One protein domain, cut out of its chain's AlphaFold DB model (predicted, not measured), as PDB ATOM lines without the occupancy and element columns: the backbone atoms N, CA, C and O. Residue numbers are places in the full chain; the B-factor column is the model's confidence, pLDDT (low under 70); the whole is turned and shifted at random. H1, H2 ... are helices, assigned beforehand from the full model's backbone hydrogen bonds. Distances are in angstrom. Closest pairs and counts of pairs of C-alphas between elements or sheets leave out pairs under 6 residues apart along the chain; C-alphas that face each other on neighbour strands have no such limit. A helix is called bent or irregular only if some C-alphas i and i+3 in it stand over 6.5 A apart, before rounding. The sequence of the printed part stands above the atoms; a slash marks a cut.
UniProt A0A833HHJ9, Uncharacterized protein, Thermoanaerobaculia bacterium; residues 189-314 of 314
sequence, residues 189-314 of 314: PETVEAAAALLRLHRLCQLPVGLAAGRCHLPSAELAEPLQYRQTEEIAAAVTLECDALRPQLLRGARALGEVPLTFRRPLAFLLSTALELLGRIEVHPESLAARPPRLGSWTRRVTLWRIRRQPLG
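Overview. This is residues 189 to 314 of the 314 residues of an uncharacterized protein of Thermoanaerobaculia bacterium (UniProt A0A833HHJ9). Three long helices, H1, H2 and H3, make an elongated, not closely aligned bundle that runs up and down; H2 is bent, and its second arm crosses the first part of H1 and folds back into H3 as a hairpin. The short H4 fits between H1 and H2a toward one end, the end where the long loop of residues 213 to 231 lies, and H5 folds back along H3, away from H1 and H2. The printed part has 126 residues with five named helices, H1 to H5 in that order, and no named strand: the class is all helix. It is compact, with a radius of gyration of the C-alphas of 15.8 A, and spans 50 by 33 by 22 A.

Along the chain. H1, residues 189 to 212, begins at C-alpha 189, (-34.371, -40.155, 44.673), and is 34.8 A long; it is irregular, with C-alphas 205 and 208 7.4 A apart, and has a kink of 43 degrees near residue 206. H2, residues 232 to 259, was assigned as one helix by its hydrogen bonds but is bent, with C-alphas 245 and 248 6.5 A apart. Its arms are H2a, residues 232 to 245, 20.1 A, and H2b, residues 248 to 259, 18.4 A. H3, residues 262 to 284, is 34.3 A long and irregular, with C-alphas 263 and 266 7.2 A apart. H4 is residues 286 to 290. H5, residues 298 to 310, 18.6 A, ends at C-alpha 310, (-52.026, -43.354, 23.633).

Arrangement. The bundle is H1, H2a and H3, each running against the one before it. H1 and H2a are close but not clearly touching, Leu 204 and Val 239 having the closest C-alphas at 7.5 A, with a shallow tilt of 7 degrees, opposite ways. H1 touches H3 with residues 194 to 201 alone, at a steep tilt of 44 degrees, the same way; the closest C-alphas are those of Leu 198 and Ala 275, 7.0 A. H2a touches H3 with residues 240 to 243 alone, closest at the C-alphas of Thr 240 and Glu 283, 6.5 A. H2b touches H1 at a steep tilt of 46 degrees, closest at the C-alphas of Ala 194 and Gly 253, 4.2 A. H2b and H3 form a hairpin at a shallow tilt of 8 degrees, with the C-alphas of Leu 257 and Arg 265 closest at 5.3 A. H4 touches H2a, closest at the C-alphas of Ala 236 and Glu 287, 4.8 A, and H1, closest at those of Pro 208 and Ala 290, 5.2 A. H5 touches H3, closest at the C-alphas of Arg 266 and Ile 308, 6.5 A, opposite ways at a shallow tilt of 34 degrees, only just short of steep. H5 is apart from H1, H2a, H2b and H4. Every O i to N i+4 pair is within hydrogen-bond range in H2a and H5, against 18 of 20 in H1, 17 of 19 in H3, 2 of 8 in H2b and 0 of 1 in H4; O i to N i+3 pairs are within range in 9 of 9 cases in H2b and 2 of 2 in H4.

Size, cuts and confidence. The two C-alphas farthest apart are those of Tyr 229 and Gly 314, 50.5 A. The printed part has no cut. The link from H1 to H2 is long, 19 residues; H2 to H3 and H3 to H4 are tight, and H4 to H5 is short. The mean pLDDT of the printed part is 91.5, and residue 314, the chain's last, is under 70.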
ATOM      1  N   PRO A 189     -35.493 -40.917  45.220       95.75
ATOM      2  CA  PRO A 189     -34.371 -40.155  44.673       95.75
ATOM      3  C   PRO A 189     -34.522 -39.836  43.180       95.75
ATOM      4  O   PRO A 189     -34.265 -38.709  42.766       95.75
ATOM      5  N   GLU A 190     -35.023 -40.778  42.379       96.31
ATOM      6  CA  GLU A 190     -35.269 -40.596  40.946       96.31
ATOM      7  C   GLU A 190     -36.348 -39.538  40.694       96.31
ATOM      8  O   GLU A 190     -36.223 -38.713  39.785       96.31
ATOM      9  N   THR A 191     -37.407 -39.537  41.509       96.56
ATOM     10  CA  THR A 191     -38.486 -38.541  41.437       96.56
ATOM     11  C   THR A 191     -37.964 -37.150  41.777       96.56
ATOM     12  O   THR A 191     -38.297 -36.182  41.090       96.56
ATOM     13  N   VAL A 192     -37.119 -37.050  42.808       97.06
ATOM     14  CA  VAL A 192     -36.470 -35.796  43.199       97.06
ATOM     15  C   VAL A 192     -35.532 -35.306  42.098       97.06
ATOM     16  O   VAL A 192     -35.620 -34.139  41.726       97.06
ATOM     17  N   GLU A 193     -34.697 -36.177  41.526       95.94
ATOM     18  CA  GLU A 193     -33.791 -35.830  40.423       95.94
ATOM     19  C   GLU A 193     -34.572 -35.290  39.213       95.94
ATOM     20  O   GLU A 193     -34.256 -34.219  38.689       95.94
ATOM     21  N   ALA A 194     -35.641 -35.984  38.805       96.69
ATOM     22  CA  ALA A 194     -36.494 -35.551  37.700       96.69
ATOM     23  C   ALA A 194     -37.154 -34.189  37.979       96.69
ATOM     24  O   ALA A 194     -37.154 -33.304  37.119       96.69
ATOM     25  N   ALA A 195     -37.704 -33.999  39.181       97.00
ATOM     26  CA  ALA A 195     -38.341 -32.747  39.577       97.00
ATOM     27  C   ALA A 195     -37.333 -31.587  39.678       97.00
ATOM     28  O   ALA A 195     -37.643 -30.471  39.259       97.00
ATOM     29  N   ALA A 196     -36.118 -31.845  40.169       96.94
ATOM     30  CA  ALA A 196     -35.047 -30.856  40.267       96.94
ATOM     31  C   ALA A 196     -34.573 -30.408  38.881       96.94
ATOM     32  O   ALA A 196     -34.451 -29.207  38.636       96.94
ATOM     33  N   ALA A 197     -34.397 -31.345  37.945       97.12
ATOM     34  CA  ALA A 197     -34.049 -31.032  36.561       97.12
ATOM     35  C   ALA A 197     -35.141 -30.192  35.869       97.12
ATOM     36  O   ALA A 197     -34.843 -29.213  35.183       97.12
ATOM     37  N   LEU A 198     -36.420 -30.516  36.095       97.00
ATOM     38  CA  LEU A 198     -37.542 -29.721  35.583       97.00
ATOM     39  C   LEU A 198     -37.577 -28.308  36.186       97.00
ATOM     40  O   LEU A 198     -37.832 -27.344  35.464       97.00
ATOM     41  N   LEU A 199     -37.294 -28.164  37.485       95.81
ATOM     42  CA  LEU A 199     -37.222 -26.862  38.148       95.81
ATOM     43  C   LEU A 199     -36.056 -26.014  37.623       95.81
ATOM     44  O   LEU A 199     -36.235 -24.823  37.366       95.81
ATOM     45  N   ARG A 200     -34.879 -26.613  37.426       95.88
ATOM     46  CA  ARG A 200     -33.713 -25.944  36.831       95.88
ATOM     47  C   ARG A 200     -34.006 -25.465  35.413       95.88
ATOM     48  O   ARG A 200     -33.804 -24.289  35.119       95.88
ATOM     49  N   LEU A 201     -34.598 -26.320  34.572       96.06
ATOM     50  CA  LEU A 201     -35.042 -25.920  33.235       96.06
ATOM     51  C   LEU A 201     -36.075 -24.787  33.296       96.06
ATOM     52  O   LEU A 201     -35.999 -23.839  32.516       96.06
ATOM     53  N   HIS A 202     -37.026 -24.844  34.233       93.75
ATOM     54  CA  HIS A 202     -37.987 -23.763  34.437       93.75
ATOM     55  C   HIS A 202     -37.285 -22.441  34.791       93.75
ATOM     56  O   HIS A 202     -37.573 -21.423  34.165       93.75
ATOM     57  N   ARG A 203     -36.325 -22.453  35.727       92.06
ATOM     58  CA  ARG A 203     -35.522 -21.270  36.091       92.06
ATOM     59  C   ARG A 203     -34.732 -20.727  34.904       92.06
ATOM     60  O   ARG A 203     -34.712 -19.515  34.703       92.06
ATOM     61  N   LEU A 204     -34.160 -21.605  34.079       93.25
ATOM     62  CA  LEU A 204     -33.471 -21.228  32.844       93.25
ATOM     63  C   LEU A 204     -34.418 -20.527  31.855       93.25
ATOM     64  O   LEU A 204     -34.067 -19.506  31.271       93.25
ATOM     65  N   CYS A 205     -35.659 -21.003  31.725       92.00
ATOM     66  CA  CYS A 205     -36.674 -20.363  30.880       92.00
ATOM     67  C   CYS A 205     -37.121 -18.984  31.398       92.00
ATOM     68  O   CYS A 205     -37.594 -18.164  30.608       92.00
ATOM     69  N   GLN A 206     -36.987 -18.726  32.703       90.38
ATOM     70  CA  GLN A 206     -37.291 -17.436  33.336       90.38
ATOM     71  C   GLN A 206     -36.112 -16.456  33.317       90.38
ATOM     72  O   GLN A 206     -36.299 -15.287  33.655       90.38
ATOM     73  N   LEU A 207     -34.919 -16.891  32.893       91.12
ATOM     74  CA  LEU A 207     -33.712 -16.065  32.852       91.12
ATOM     75  C   LEU A 207     -33.929 -14.695  32.177       91.12
ATOM     76  O   LEU A 207     -33.635 -13.698  32.830       91.12
ATOM     77  N   PRO A 208     -34.509 -14.578  30.964       90.94
ATOM     78  CA  PRO A 208     -34.707 -13.268  30.336       90.94
ATOM     79  C   PRO A 208     -35.627 -12.332  31.132       90.94
ATOM     80  O   PRO A 208     -35.384 -11.129  31.194       90.94
ATOM     81  N   VAL A 209     -36.666 -12.870  31.783       89.31
ATOM     82  CA  VAL A 209     -37.565 -12.081  32.649       89.31
ATOM     83  C   VAL A 209     -36.823 -11.618  33.904       89.31
ATOM     84  O   VAL A 209     -36.969 -10.471  34.321       89.31
ATOM     85  N   GLY A 210     -36.004 -12.497  34.487       88.69
ATOM     86  CA  GLY A 210     -35.130 -12.166  35.608       88.69
ATOM     87  C   GLY A 210     -34.141 -11.060  35.250       88.69
ATOM     88  O   GLY A 210     -34.101 -10.046  35.943       88.69
ATOM     89  N   LEU A 211     -33.407 -11.217  34.146       89.38
ATOM     90  CA  LEU A 211     -32.389 -10.269  33.691       89.38
ATOM     91  C   LEU A 211     -32.983  -8.882  33.430       89.38
ATOM     92  O   LEU A 211     -32.422  -7.888  33.884       89.38
ATOM     93  N   ALA A 212     -34.156  -8.810  32.789       88.12
ATOM     94  CA  ALA A 212     -34.874  -7.551  32.579       88.12
ATOM     95  C   ALA A 212     -35.272  -6.855  33.896       88.12
ATOM     96  O   ALA A 212     -35.391  -5.632  33.941       88.12
ATOM     97  N   ALA A 213     -35.453  -7.623  34.973       85.69
ATOM     98  CA  ALA A 213     -35.722  -7.128  36.320       85.69
ATOM     99  C   ALA A 213     -34.451  -6.971  37.182       85.69
ATOM    100  O   ALA A 213     -34.563  -6.765  38.391       85.69
ATOM    101  N   GLY A 214     -33.253  -7.104  36.598       86.75
ATOM    102  CA  GLY A 214     -31.977  -7.017  37.315       86.75
ATOM    103  C   GLY A 214     -31.691  -8.199  38.247       86.75
ATOM    104  O   GLY A 214     -30.929  -8.054  39.197       86.75
ATOM    105  N   ARG A 215     -32.305  -9.365  38.009       86.44
ATOM    106  CA  ARG A 215     -32.158 -10.585  38.818       86.44
ATOM    107  C   ARG A 215     -31.612 -11.744  37.988       86.44
ATOM    108  O   ARG A 215     -31.831 -11.825  36.785       86.44
ATOM    109  N   CYS A 216     -30.946 -12.693  38.638       88.12
ATOM    110  CA  CYS A 216     -30.496 -13.922  37.993       88.12
ATOM    111  C   CYS A 216     -30.537 -15.085  38.983       88.12
ATOM    112  O   CYS A 216     -30.075 -14.954  40.113       88.12
ATOM    113  N   HIS A 217     -31.079 -16.223  38.546       85.00
ATOM    114  CA  HIS A 217     -31.107 -17.445  39.351       85.00
ATOM    115  C   HIS A 217     -29.843 -18.299  39.202       85.00
ATOM    116  O   HIS A 217     -29.635 -19.175  40.035       85.00
ATOM    117  N   LEU A 218     -29.026 -18.076  38.163       89.69
ATOM    118  CA  LEU A 218     -27.764 -18.797  37.979       89.69
ATOM    119  C   LEU A 218     -26.738 -18.368  39.042       89.69
ATOM    120  O   LEU A 218     -26.769 -17.205  39.466       89.69
ATOM    121  N   PRO A 219     -25.807 -19.254  39.438       91.31
ATOM    122  CA  PRO A 219     -24.782 -18.945  40.431       91.31
ATOM    123  C   PRO A 219     -23.979 -17.686  40.092       91.31
ATOM    124  O   PRO A 219     -23.713 -17.405  38.919       91.31
ATOM    125  N   SER A 220     -23.567 -16.919  41.102       90.56
ATOM    126  CA  SER A 220     -22.719 -15.737  40.888       90.56
ATOM    127  C   SER A 220     -21.347 -16.107  40.304       90.56
ATOM    128  O   SER A 220     -20.824 -15.351  39.484       90.56
ATOM    129  N   ALA A 221     -20.822 -17.299  40.618       88.88
ATOM    130  CA  ALA A 221     -19.598 -17.845  40.025       88.88
ATOM    131  C   ALA A 221     -19.696 -18.114  38.509       88.88
ATOM    132  O   ALA A 221     -18.684 -18.056  37.817       88.88
ATOM    133  N   GLU A 222     -20.893 -18.399  37.986       87.62
ATOM    134  CA  GLU A 222     -21.109 -18.680  36.556       87.62
ATOM    135  C   GLU A 222     -21.430 -17.414  35.753       87.62
ATOM    136  O   GLU A 222     -21.102 -17.324  34.573       87.62
ATOM    137  N   LEU A 223     -22.055 -16.417  36.388       87.81
ATOM    138  CA  LEU A 223     -22.372 -15.139  35.753       87.81
ATOM    139  C   LEU A 223     -22.197 -13.996  36.756       87.81
ATOM    140  O   LEU A 223     -23.135 -13.621  37.461       87.81
ATOM    141  N   ALA A 224     -20.997 -13.433  36.836       85.31
ATOM    142  CA  ALA A 224     -20.670 -12.443  37.857       85.31
ATOM    143  C   ALA A 224     -21.535 -11.166  37.771       85.31
ATOM    144  O   ALA A 224     -22.104 -10.816  36.737       85.31
ATOM    145  N   GLU A 225     -21.634 -10.427  38.868       83.50
ATOM    146  CA  GLU A 225     -22.318  -9.130  38.891       83.50
ATOM    147  C   GLU A 225     -21.408  -7.988  38.401       83.50
ATOM    148  O   GLU A 225     -20.188  -8.165  38.338       83.50
ATOM    149  N   PRO A 226     -21.976  -6.832  38.010       85.38
ATOM    150  CA  PRO A 226     -23.407  -6.553  37.841       85.38
ATOM    151  C   PRO A 226     -23.945  -7.062  36.491       85.38
ATOM    152  O   PRO A 226     -23.292  -6.959  35.453       85.38
ATOM    153  N   LEU A 227     -25.171  -7.590  36.504       85.00
ATOM    154  CA  LEU A 227     -25.794  -8.258  35.350       85.00
ATOM    155  C   LEU A 227     -25.998  -7.333  34.140       85.00
ATOM    156  O   LEU A 227     -25.946  -7.784  33.003       85.00
ATOM    157  N   GLN A 228     -26.181  -6.033  34.381       82.50
ATOM    158  CA  GLN A 228     -26.425  -5.019  33.349       82.50
ATOM    159  C   GLN A 228     -25.257  -4.798  32.375       82.50
ATOM    160  O   GLN A 228     -25.454  -4.194  31.325       82.50
ATOM    161  N   TYR A 229     -24.049  -5.257  32.719       83.75
ATOM    162  CA  TYR A 229     -22.874  -5.164  31.846       83.75
ATOM    163  C   TYR A 229     -22.530  -6.488  31.162       83.75
ATOM    164  O   TYR A 229     -21.524  -6.548  30.457       83.75
ATOM    165  N   ARG A 230     -23.326  -7.545  31.374       87.50
ATOM    166  CA  ARG A 230     -23.028  -8.857  30.804       87.50
ATOM    167  C   ARG A 230     -23.363  -8.912  29.328       87.50
ATOM    168  O   ARG A 230     -24.455  -8.529  28.907       87.50
ATOM    169  N   GLN A 231     -22.405  -9.402  28.556       90.44
ATOM    170  CA  GLN A 231     -22.558  -9.613  27.127       90.44
ATOM    171  C   GLN A 231     -23.436 -10.838  26.867       90.44
ATOM    172  O   GLN A 231     -23.539 -11.755  27.687       90.44
ATOM    173  N   THR A 232     -24.082 -10.863  25.703       90.69
ATOM    174  CA  THR A 232     -24.947 -11.980  25.309       90.69
ATOM    175  C   THR A 232     -24.167 -13.297  25.248       90.69
ATOM    176  O   THR A 232     -24.705 -14.341  25.604       90.69
ATOM    177  N   GLU A 233     -22.891 -13.244  24.880       92.12
ATOM    178  CA  GLU A 233     -21.974 -14.377  24.808       92.12
ATOM    179  C   GLU A 233     -21.658 -14.958  26.193       92.12
ATOM    180  O   GLU A 233     -21.634 -16.178  26.353       92.12
ATOM    181  N   GLU A 234     -21.476 -14.110  27.213       91.75
ATOM    182  CA  GLU A 234     -21.262 -14.557  28.598       91.75
ATOM    183  C   GLU A 234     -22.507 -15.273  29.140       91.75
ATOM    184  O   GLU A 234     -22.409 -16.322  29.777       91.75
ATOM    185  N   ILE A 235     -23.695 -14.735  28.838       91.19
ATOM    186  CA  ILE A 235     -24.973 -15.362  29.199       91.19
ATOM    187  C   ILE A 235     -25.127 -16.699  28.466       91.19
ATOM    188  O   ILE A 235     -25.482 -17.699  29.087       91.19
ATOM    189  N   ALA A 236     -24.830 -16.738  27.165       93.44
ATOM    190  CA  ALA A 236     -24.906 -17.952  26.362       93.44
ATOM    191  C   ALA A 236     -23.950 -19.042  26.874       93.44
ATOM    192  O   ALA A 236     -24.332 -20.207  26.922       93.44
ATOM    193  N   ALA A 237     -22.741 -18.682  27.316       93.19
ATOM    194  CA  ALA A 237     -21.790 -19.628  27.898       93.19
ATOM    195  C   ALA A 237     -22.324 -20.267  29.193       93.19
ATOM    196  O   ALA A 237     -22.273 -21.491  29.338       93.19
ATOM    197  N   ALA A 238     -22.899 -19.465  30.098       93.12
ATOM    198  CA  ALA A 238     -23.524 -19.973  31.323       93.12
ATOM    199  C   ALA A 238     -24.753 -20.854  31.021       93.12
ATOM    200  O   ALA A 238     -24.942 -21.905  31.631       93.12
ATOM    201  N   VAL A 239     -25.563 -20.473  30.026       94.00
ATOM    202  CA  VAL A 239     -26.700 -21.275  29.543       94.00
ATOM    203  C   VAL A 239     -26.239 -22.625  28.995       94.00
ATOM    204  O   VAL A 239     -26.835 -23.645  29.334       94.00
ATOM    205  N   THR A 240     -25.197 -22.655  28.163       94.62
ATOM    206  CA  THR A 240     -24.658 -23.896  27.586       94.62
ATOM    207  C   THR A 240     -24.161 -24.834  28.678       94.62
ATOM    208  O   THR A 240     -24.545 -26.001  28.704       94.62
ATOM    209  N   LEU A 241     -23.400 -24.302  29.640       93.19
ATOM    210  CA  LEU A 241     -22.925 -25.057  30.798       93.19
ATOM    211  C   LEU A 241     -24.087 -25.678  31.596       93.19
ATOM    212  O   LEU A 241     -23.955 -26.770  32.158       93.19
ATOM    213  N   GLU A 242     -25.224 -24.989  31.671       94.81
ATOM    214  CA  GLU A 242     -26.431 -25.511  32.305       94.81
ATOM    215  C   GLU A 242     -27.158 -26.555  31.460       94.81
ATOM    216  O   GLU A 242     -27.631 -27.561  31.993       94.81
ATOM    217  N   CYS A 243     -27.203 -26.377  30.144       95.25
ATOM    218  CA  CYS A 243     -27.813 -27.355  29.252       95.25
ATOM    219  C   CYS A 243     -27.066 -28.695  29.270       95.25
ATOM    220  O   CYS A 243     -27.702 -29.752  29.364       95.25
ATOM    221  N   ASP A 244     -25.731 -28.645  29.272       95.25
ATOM    222  CA  ASP A 244     -24.861 -29.821  29.353       95.25
ATOM    223  C   ASP A 244     -25.098 -30.624  30.641       95.25
ATOM    224  O   ASP A 244     -25.101 -31.857  30.623       95.25
ATOM    225  N   ALA A 245     -25.361 -29.934  31.757       93.88
ATOM    226  CA  ALA A 245     -25.699 -30.565  33.031       93.88
ATOM    227  C   ALA A 245     -27.135 -31.127  33.048       93.88
ATOM    228  O   ALA A 245     -27.371 -32.227  33.559       93.88
ATOM    229  N   LEU A 246     -28.103 -30.406  32.470       95.62
ATOM    230  CA  LEU A 246     -29.523 -30.770  32.502       95.62
ATOM    231  C   LEU A 246     -29.872 -31.968  31.623       95.62
ATOM    232  O   LEU A 246     -30.697 -32.798  32.016       95.62
ATOM    233  N   ARG A 247     -29.279 -32.076  30.430       95.94
ATOM    234  CA  ARG A 247     -29.600 -33.141  29.469       95.94
ATOM    235  C   ARG A 247     -29.489 -34.552  30.063       95.94
ATOM    236  O   ARG A 247     -30.479 -35.287  29.991       95.94
ATOM    237  N   PRO A 248     -28.352 -34.969  30.655       95.75
ATOM    238  CA  PRO A 248     -28.247 -36.296  31.254       95.75
ATOM    239  C   PRO A 248     -29.212 -36.481  32.433       95.75
ATOM    240  O   PRO A 248     -29.778 -37.564  32.572       95.75
ATOM    241  N   GLN A 249     -29.461 -35.442  33.239       94.06
ATOM    242  CA  GLN A 249     -30.406 -35.507  34.363       94.06
ATOM    243  C   GLN A 249     -31.848 -35.738  33.890       94.06
ATOM    244  O   GLN A 249     -32.521 -36.638  34.386       94.06
ATOM    245  N   LEU A 250     -32.316 -35.004  32.874       94.75
ATOM    246  CA  LEU A 250     -33.656 -35.197  32.301       94.75
ATOM    247  C   LEU A 250     -33.823 -36.587  31.672       94.75
ATOM    248  O   LEU A 250     -34.879 -37.204  31.817       94.75
ATOM    249  N   LEU A 251     -32.784 -37.101  31.007       94.25
ATOM    250  CA  LEU A 251     -32.786 -38.456  30.446       94.25
ATOM    251  C   LEU A 251     -32.859 -39.529  31.543       94.25
ATOM    252  O   LEU A 251     -33.649 -40.468  31.427       94.25
ATOM    253  N   ARG A 252     -32.083 -39.386  32.626       93.25
ATOM    254  CA  ARG A 252     -32.172 -40.280  33.795       93.25
ATOM    255  C   ARG A 252     -33.515 -40.158  34.508       93.25
ATOM    256  O   ARG A 252     -34.039 -41.174  34.958       93.25
ATOM    257  N   GLY A 253     -34.111 -38.967  34.510       88.94
ATOM    258  CA  GLY A 253     -35.434 -38.690  35.068       88.94
ATOM    259  C   GLY A 253     -36.553 -39.554  34.482       88.94
ATOM    260  O   GLY A 253     -37.572 -39.750  35.136       88.94
ATOM    261  N   ALA A 254     -36.364 -40.169  33.307       88.69
ATOM    262  CA  ALA A 254     -37.296 -41.168  32.783       88.69
ATOM    263  C   ALA A 254     -37.477 -42.379  33.721       88.69
ATOM    264  O   ALA A 254     -38.551 -42.980  33.729       88.69
ATOM    265  N   ARG A 255     -36.474 -42.712  34.547       92.00
ATOM    266  CA  ARG A 255     -36.568 -43.773  35.567       92.00
ATOM    267  C   ARG A 255     -37.651 -43.477  36.606       92.00
ATOM    268  O   ARG A 255     -38.353 -44.390  37.022       92.00
ATOM    269  N   ALA A 256     -37.878 -42.200  36.920       93.38
ATOM    270  CA  ALA A 256     -38.912 -41.777  37.860       93.38
ATOM    271  C   ALA A 256     -40.337 -42.149  37.412       93.38
ATOM    272  O   ALA A 256     -41.245 -42.193  38.237       93.38
ATOM    273  N   LEU A 257     -40.560 -42.457  36.126       93.25
ATOM    274  CA  LEU A 257     -41.863 -42.928  35.645       93.25
ATOM    275  C   LEU A 257     -42.289 -44.250  36.297       93.25
ATOM    276  O   LEU A 257     -43.487 -44.464  36.466       93.25
ATOM    277  N   GLY A 258     -41.339 -45.119  36.659       92.12
ATOM    278  CA  GLY A 258     -41.627 -46.356  37.393       92.12
ATOM    279  C   GLY A 258     -41.964 -46.103  38.863       92.12
ATOM    280  O   GLY A 258     -42.838 -46.773  39.413       92.12
ATOM    281  N   GLU A 259     -41.340 -45.082  39.446       93.56
ATOM    282  CA  GLU A 259     -41.365 -44.797  40.882       93.56
ATOM    283  C   GLU A 259     -42.572 -43.961  41.323       93.56
ATOM    284  O   GLU A 259     -43.088 -44.130  42.427       93.56
ATOM    285  N   VAL A 260     -43.066 -43.058  40.469       94.19
ATOM    286  CA  VAL A 260     -44.213 -42.215  40.836       94.19
ATOM    287  C   VAL A 260     -45.533 -42.998  40.812       94.19
ATOM    288  O   VAL A 260     -45.717 -43.895  39.974       94.19
ATOM    289  N   PRO A 261     -46.520 -42.613  41.650       94.06
ATOM    290  CA  PRO A 261     -47.851 -43.204  41.595       94.06
ATOM    291  C   PRO A 261     -48.457 -43.118  40.191       94.06
ATOM    292  O   PRO A 261     -48.259 -42.132  39.476       94.06
ATOM    293  N   LEU A 262     -49.278 -44.111  39.822       93.38
ATOM    294  CA  LEU A 262     -49.916 -44.226  38.497       93.38
ATOM    295  C   LEU A 262     -50.564 -42.921  38.013       93.38
ATOM    296  O   LEU A 262     -50.503 -42.577  36.832       93.38
ATOM    297  N   THR A 263     -51.155 -42.164  38.937       94.25
ATOM    298  CA  THR A 263     -51.802 -40.877  38.672       94.25
ATOM    299  C   THR A 263     -50.856 -39.821  38.088       94.25
ATOM    300  O   THR A 263     -51.299 -38.981  37.308       94.25
ATOM    301  N   PHE A 264     -49.564 -39.878  38.418       95.06
ATOM    302  CA  PHE A 264     -48.552 -38.896  38.024       95.06
ATOM    303  C   PHE A 264     -47.655 -39.354  36.867       95.06
ATOM    304  O   PHE A 264     -46.992 -38.511  36.262       95.06
ATOM    305  N   ARG A 265     -47.683 -40.639  36.478       95.44
ATOM    306  CA  ARG A 265     -46.842 -41.180  35.388       95.44
ATOM    307  C   ARG A 265     -47.037 -40.439  34.062       95.44
ATOM    308  O   ARG A 265     -46.071 -40.002  33.446       95.44
ATOM    309  N   ARG A 266     -48.288 -40.242  33.629       95.31
ATOM    310  CA  ARG A 266     -48.607 -39.516  32.379       95.31
ATOM    311  C   ARG A 266     -48.197 -38.038  32.418       95.31
ATOM    312  O   ARG A 266     -47.533 -37.606  31.477       95.31
ATOM    313  N   PRO A 267     -48.565 -37.256  33.454       96.19
ATOM    314  CA  PRO A 267     -48.053 -35.900  33.622       96.19
ATOM    315  C   PRO A 267     -46.524 -35.831  33.567       96.19
ATOM    316  O   PRO A 267     -45.991 -35.036  32.801       96.19
ATOM    317  N   LEU A 268     -45.819 -36.694  34.303       96.25
ATOM    318  CA  LEU A 268     -44.357 -36.694  34.341       96.25
ATOM    319  C   LEU A 268     -43.743 -37.051  32.982       96.25
ATOM    320  O   LEU A 268     -42.839 -36.360  32.523       96.25
ATOM    321  N   ALA A 269     -44.282 -38.053  32.281       95.94
ATOM    322  CA  ALA A 269     -43.838 -38.399  30.930       95.94
ATOM    323  C   ALA A 269     -43.990 -37.213  29.965       95.94
ATOM    324  O   ALA A 269     -43.135 -36.990  29.103       95.94
ATOM    325  N   PHE A 270     -45.057 -36.424  30.132       96.12
ATOM    326  CA  PHE A 270     -45.284 -35.214  29.346       96.12
ATOM    327  C   PHE A 270     -44.259 -34.148  29.665       96.12
ATOM    328  O   PHE A 270     -43.643 -33.621  28.738       96.12
ATOM    329  N   LEU A 271     -44.044 -33.874  30.951       96.75
ATOM    330  CA  LEU A 271     -43.055 -32.907  31.409       96.75
ATOM    331  C   LEU A 271     -41.665 -33.251  30.875       96.75
ATOM    332  O   LEU A 271     -41.059 -32.415  30.221       96.75
ATOM    333  N   LEU A 272     -41.200 -34.490  31.045       96.00
ATOM    334  CA  LEU A 272     -39.869 -34.909  30.597       96.00
ATOM    335  C   LEU A 272     -39.715 -34.844  29.071       96.00
ATOM    336  O   LEU A 272     -38.724 -34.318  28.569       96.00
ATOM    337  N   SER A 273     -40.716 -35.309  28.316       94.88
ATOM    338  CA  SER A 273     -40.663 -35.279  26.846       94.88
ATOM    339  C   SER A 273     -40.646 -33.852  26.297       94.88
ATOM    340  O   SER A 273     -39.901 -33.537  25.372       94.88
ATOM    341  N   THR A 274     -41.479 -32.973  26.860       95.75
ATOM    342  CA  THR A 274     -41.512 -31.558  26.466       95.75
ATOM    343  C   THR A 274     -40.286 -30.794  26.958       95.75
ATOM    344  O   THR A 274     -39.836 -29.883  26.268       95.75
ATOM    345  N   ALA A 275     -39.706 -31.193  28.090       96.50
ATOM    346  CA  ALA A 275     -38.506 -30.587  28.655       96.50
ATOM    347  C   ALA A 275     -37.286 -30.866  27.783       96.50
ATOM    348  O   ALA A 275     -36.552 -29.938  27.471       96.50
ATOM    349  N   LEU A 276     -37.115 -32.107  27.322       95.81
ATOM    350  CA  LEU A 276     -36.032 -32.475  26.406       95.81
ATOM    351  C   LEU A 276     -36.124 -31.729  25.068       95.81
ATOM    352  O   LEU A 276     -35.118 -31.249  24.555       95.81
ATOM    353  N   GLU A 277     -37.330 -31.585  24.519       95.25
ATOM    354  CA  GLU A 277     -37.565 -30.801  23.300       95.25
ATOM    355  C   GLU A 277     -37.264 -29.308  23.512       95.25
ATOM    356  O   GLU A 277     -36.665 -28.666  22.651       95.25
ATOM    357  N   LEU A 278     -37.678 -28.741  24.649       95.50
ATOM    358  CA  LEU A 278     -37.401 -27.344  24.976       95.50
ATOM    359  C   LEU A 278     -35.903 -27.113  25.179       95.50
ATOM    360  O   LEU A 278     -35.368 -26.139  24.657       95.50
ATOM    361  N   LEU A 279     -35.231 -28.031  25.877       96.12
ATOM    362  CA  LEU A 279     -33.791 -27.994  26.096       96.12
ATOM    363  C   LEU A 279     -33.028 -28.027  24.768       96.12
ATOM    364  O   LEU A 279     -32.162 -27.188  24.551       96.12
ATOM    365  N   GLY A 280     -33.412 -28.904  23.835       95.19
ATOM    366  CA  GLY A 280     -32.809 -28.941  22.500       95.19
ATOM    367  C   GLY A 280     -32.949 -27.623  21.727       95.19
ATOM    368  O   GLY A 280     -32.054 -27.252  20.981       95.19
ATOM    369  N   ARG A 281     -34.035 -26.864  21.926       94.50
ATOM    370  CA  ARG A 281     -34.184 -25.527  21.315       94.50
ATOM    371  C   ARG A 281     -33.277 -24.483  21.955       94.50
ATOM    372  O   ARG A 281     -32.810 -23.596  21.251       94.50
ATOM    373  N   ILE A 282     -33.081 -24.572  23.269       95.25
ATOM    374  CA  ILE A 282     -32.182 -23.679  24.005       95.25
ATOM    375  C   ILE A 282     -30.740 -23.926  23.562       95.25
ATOM    376  O   ILE A 282     -30.045 -22.972  23.246       95.25
ATOM    377  N   GLU A 283     -30.320 -25.186  23.453       94.69
ATOM    378  CA  GLU A 283     -28.964 -25.562  23.027       94.69
ATOM    379  C   GLU A 283     -28.601 -25.075  21.620       94.69
ATOM    380  O   GLU A 283     -27.443 -24.770  21.359       94.69
ATOM    381  N   VAL A 284     -29.571 -24.998  20.704       93.69
ATOM    382  CA  VAL A 284     -29.325 -24.513  19.334       93.69
ATOM    383  C   VAL A 284     -29.142 -22.991  19.293       93.69
ATOM    384  O   VAL A 284     -28.417 -22.497  18.433       93.69
ATOM    385  N   HIS A 285     -29.792 -22.253  20.199       91.19
ATOM    386  CA  HIS A 285     -29.781 -20.783  20.236       91.19
ATOM    387  C   HIS A 285     -29.658 -20.233  21.671       91.19
ATOM    388  O   HIS A 285     -30.575 -19.531  22.136       91.19
ATOM    389  N   PRO A 286     -28.569 -20.536  22.399       91.56
ATOM    390  CA  PRO A 286     -28.405 -20.133  23.796       91.56
ATOM    391  C   PRO A 286     -28.396 -18.607  23.967       91.56
ATOM    392  O   PRO A 286     -28.951 -18.088  24.936       91.56
ATOM    393  N   GLU A 287     -27.877 -17.867  22.985       90.88
ATOM    394  CA  GLU A 287     -27.859 -16.401  22.943       90.88
ATOM    395  C   GLU A 287     -29.261 -15.784  23.009       90.88
ATOM    396  O   GLU A 287     -29.465 -14.704  23.568       90.88
ATOM    397  N   SER A 288     -30.267 -16.488  22.485       91.00
ATOM    398  CA  SER A 288     -31.636 -15.976  22.439       91.00
ATOM    399  C   SER A 288     -32.286 -15.871  23.823       91.00
ATOM    400  O   SER A 288     -33.204 -15.062  24.002       91.00
ATOM    401  N   LEU A 289     -31.783 -16.625  24.813       89.25
ATOM    402  CA  LEU A 289     -32.257 -16.570  26.198       89.25
ATOM    403  C   LEU A 289     -31.897 -15.274  26.919       89.25
ATOM    404  O   LEU A 289     -32.556 -14.947  27.901       89.25
ATOM    405  N   ALA A 290     -30.921 -14.505  26.437       86.88
ATOM    406  CA  ALA A 290     -30.643 -13.192  27.014       86.88
ATOM    407  C   ALA A 290     -31.816 -12.214  26.807       86.88
ATOM    408  O   ALA A 290     -32.018 -11.309  27.612       86.88
ATOM    409  N   ALA A 291     -32.605 -12.405  25.743       86.94
ATOM    410  CA  ALA A 291     -33.632 -11.453  25.325       86.94
ATOM    411  C   ALA A 291     -35.068 -11.961  25.500       86.94
ATOM    412  O   ALA A 291     -35.970 -11.173  25.782       86.94
ATOM    413  N   ARG A 292     -35.326 -13.259  25.285       90.56
ATOM    414  CA  ARG A 292     -36.701 -13.779  25.247       90.56
ATOM    415  C   ARG A 292     -36.833 -15.181  25.835       90.56
ATOM    416  O   ARG A 292     -35.972 -16.025  25.598       90.56
ATOM    417  N   PRO A 293     -37.940 -15.467  26.544       88.94
ATOM    418  CA  PRO A 293     -38.188 -16.803  27.063       88.94
ATOM    419  C   PRO A 293     -38.397 -17.789  25.903       88.94
ATOM    420  O   PRO A 293     -39.068 -17.448  24.916       88.94
ATOM    421  N   PRO A 294     -37.868 -19.017  26.013       89.31
ATOM    422  CA  PRO A 294     -38.018 -20.024  24.982       89.31
ATOM    423  C   PRO A 294     -39.461 -20.543  25.004       89.31
ATOM    424  O   PRO A 294     -40.122 -20.556  26.045       89.31
ATOM    425  N   ARG A 295     -39.980 -20.953  23.842       89.00
ATOM    426  CA  ARG A 295     -41.349 -21.472  23.726       89.00
ATOM    427  C   ARG A 295     -41.418 -22.739  22.889       89.00
ATOM    428  O   ARG A 295     -40.778 -22.870  21.840       89.00
ATOM    429  N   LEU A 296     -42.281 -23.648  23.321       89.19
ATOM    430  CA  LEU A 296     -42.732 -24.790  22.548       89.19
ATOM    431  C   LEU A 296     -43.882 -24.376  21.630       89.19
ATOM    432  O   LEU A 296     -44.853 -23.726  22.023       89.19
ATOM    433  N   GLY A 297     -43.804 -24.817  20.376       87.56
ATOM    434  CA  GLY A 297     -44.900 -24.648  19.427       87.56
ATOM    435  C   GLY A 297     -46.170 -25.356  19.913       87.56
ATOM    436  O   GLY A 297     -46.115 -26.440  20.500       87.56
ATOM    437  N   SER A 298     -47.341 -24.777  19.629       89.38
ATOM    438  CA  SER A 298     -48.638 -25.397  19.948       89.38
ATOM    439  C   SER A 298     -48.782 -26.793  19.330       89.38
ATOM    440  O   SER A 298     -49.322 -27.693  19.970       89.38
ATOM    441  N   TRP A 299     -48.252 -26.986  18.119       90.25
ATOM    442  CA  TRP A 299     -48.216 -28.279  17.442       90.25
ATOM    443  C   TRP A 299     -47.411 -29.318  18.223       90.25
ATOM    444  O   TRP A 299     -47.938 -30.381  18.540       90.25
ATOM    445  N   THR A 300     -46.177 -28.983  18.608       90.00
ATOM    446  CA  THR A 300     -45.296 -29.858  19.392       90.00
ATOM    447  C   THR A 300     -45.968 -30.307  20.688       90.00
ATOM    448  O   THR A 300     -46.041 -31.503  20.957       90.00
ATOM    449  N   ARG A 301     -46.571 -29.373  21.439       91.19
ATOM    450  CA  ARG A 301     -47.319 -29.706  22.665       91.19
ATOM    451  C   ARG A 301     -48.474 -30.670  22.406       91.19
ATOM    452  O   ARG A 301     -48.600 -31.676  23.099       91.19
ATOM    453  N   ARG A 302     -49.295 -30.406  21.380       90.94
ATOM    454  CA  ARG A 302     -50.439 -31.265  21.019       90.94
ATOM    455  C   ARG A 302     -50.003 -32.664  20.593       90.94
ATOM    456  O   ARG A 302     -50.637 -33.635  21.000       90.94
ATOM    457  N   VAL A 303     -48.936 -32.774  19.801       92.12
ATOM    458  CA  VAL A 303     -48.388 -34.065  19.361       92.12
ATOM    459  C   VAL A 303     -47.877 -34.862  20.559       92.12
ATOM    460  O   VAL A 303     -48.240 -36.029  20.704       92.12
ATOM    461  N   THR A 304     -47.107 -34.241  21.455       92.06
ATOM    462  CA  THR A 304     -46.613 -34.901  22.672       92.06
ATOM    463  C   THR A 304     -47.763 -35.335  23.580       92.06
ATOM    464  O   THR A 304     -47.805 -36.485  24.015       92.06
ATOM    465  N   LEU A 305     -48.764 -34.470  23.781       91.56
ATOM    466  CA  LEU A 305     -49.966 -34.793  24.554       91.56
ATOM    467  C   LEU A 305     -50.722 -35.990  23.961       91.56
ATOM    468  O   LEU A 305     -51.149 -36.888  24.687       91.56
ATOM    469  N   TRP A 306     -50.886 -36.016  22.637       92.06
ATOM    470  CA  TRP A 306     -51.542 -37.112  21.931       92.06
ATOM    471  C   TRP A 306     -50.770 -38.429  22.069       92.06
ATOM    472  O   TRP A 306     -51.387 -39.455  22.362       92.06
ATOM    473  N   ARG A 307     -49.437 -38.402  21.919       91.56
ATOM    474  CA  ARG A 307     -48.577 -39.589  22.066       91.56
ATOM    475  C   ARG A 307     -48.716 -40.190  23.461       91.56
ATOM    476  O   ARG A 307     -49.002 -41.376  23.587       91.56
ATOM    477  N   ILE A 308     -48.633 -39.360  24.494       92.06
ATOM    478  CA  ILE A 308     -48.658 -39.808  25.894       92.06
ATOM    479  C   ILE A 308     -50.026 -40.335  26.314       92.06
ATOM    480  O   ILE A 308     -50.122 -41.266  27.111       92.06
ATOM    481  N   ARG A 309     -51.111 -39.787  25.757       89.25
ATOM    482  CA  ARG A 309     -52.458 -40.329  25.990       89.25
ATOM    483  C   ARG A 309     -52.643 -41.730  25.408       89.25
ATOM    484  O   ARG A 309     -53.489 -42.464  25.908       89.25
ATOM    485  N   ARG A 310     -51.896 -42.081  24.357       86.62
ATOM    486  CA  ARG A 310     -52.026 -43.354  23.633       86.62
ATOM    487  C   ARG A 310     -50.964 -44.385  23.992       86.62
ATOM    488  O   ARG A 310     -51.200 -45.569  23.782       86.62
ATOM    489  N   GLN A 311     -49.817 -43.960  24.509       82.88
ATOM    490  CA  GLN A 311     -48.778 -44.882  24.939       82.88
ATOM    491  C   GLN A 311     -49.205 -45.618  26.218       82.88
ATOM    492  O   GLN A 311     -49.658 -44.974  27.173       82.88
ATOM    493  N   PRO A 312     -49.060 -46.953  26.261       73.00
ATOM    494  CA  PRO A 312     -49.112 -47.676  27.517       73.00
ATOM    495  C   PRO A 312     -47.893 -47.252  28.337       73.00
ATOM    496  O   PRO A 312     -46.752 -47.513  27.966       73.00
ATOM    497  N   LEU A 313     -48.147 -46.539  29.427       71.12
ATOM    498  CA  LEU A 313     -47.175 -46.377  30.495       71.12
ATOM    499  C   LEU A 313     -47.517 -47.509  31.456       71.12
ATOM    500  O   LEU A 313     -48.630 -47.507  31.990       71.12
ATOM    501  N   GLY A 314     -46.643 -48.521  31.511       58.28
ATOM    502  CA  GLY A 314     -46.796 -49.691  32.383       58.28
ATOM    503  C   GLY A 314     -46.979 -49.307  33.840       58.28
ATOM    504  O   GLY A 314     -46.781 -48.113  34.163       58.28
TER     505      GLY A 314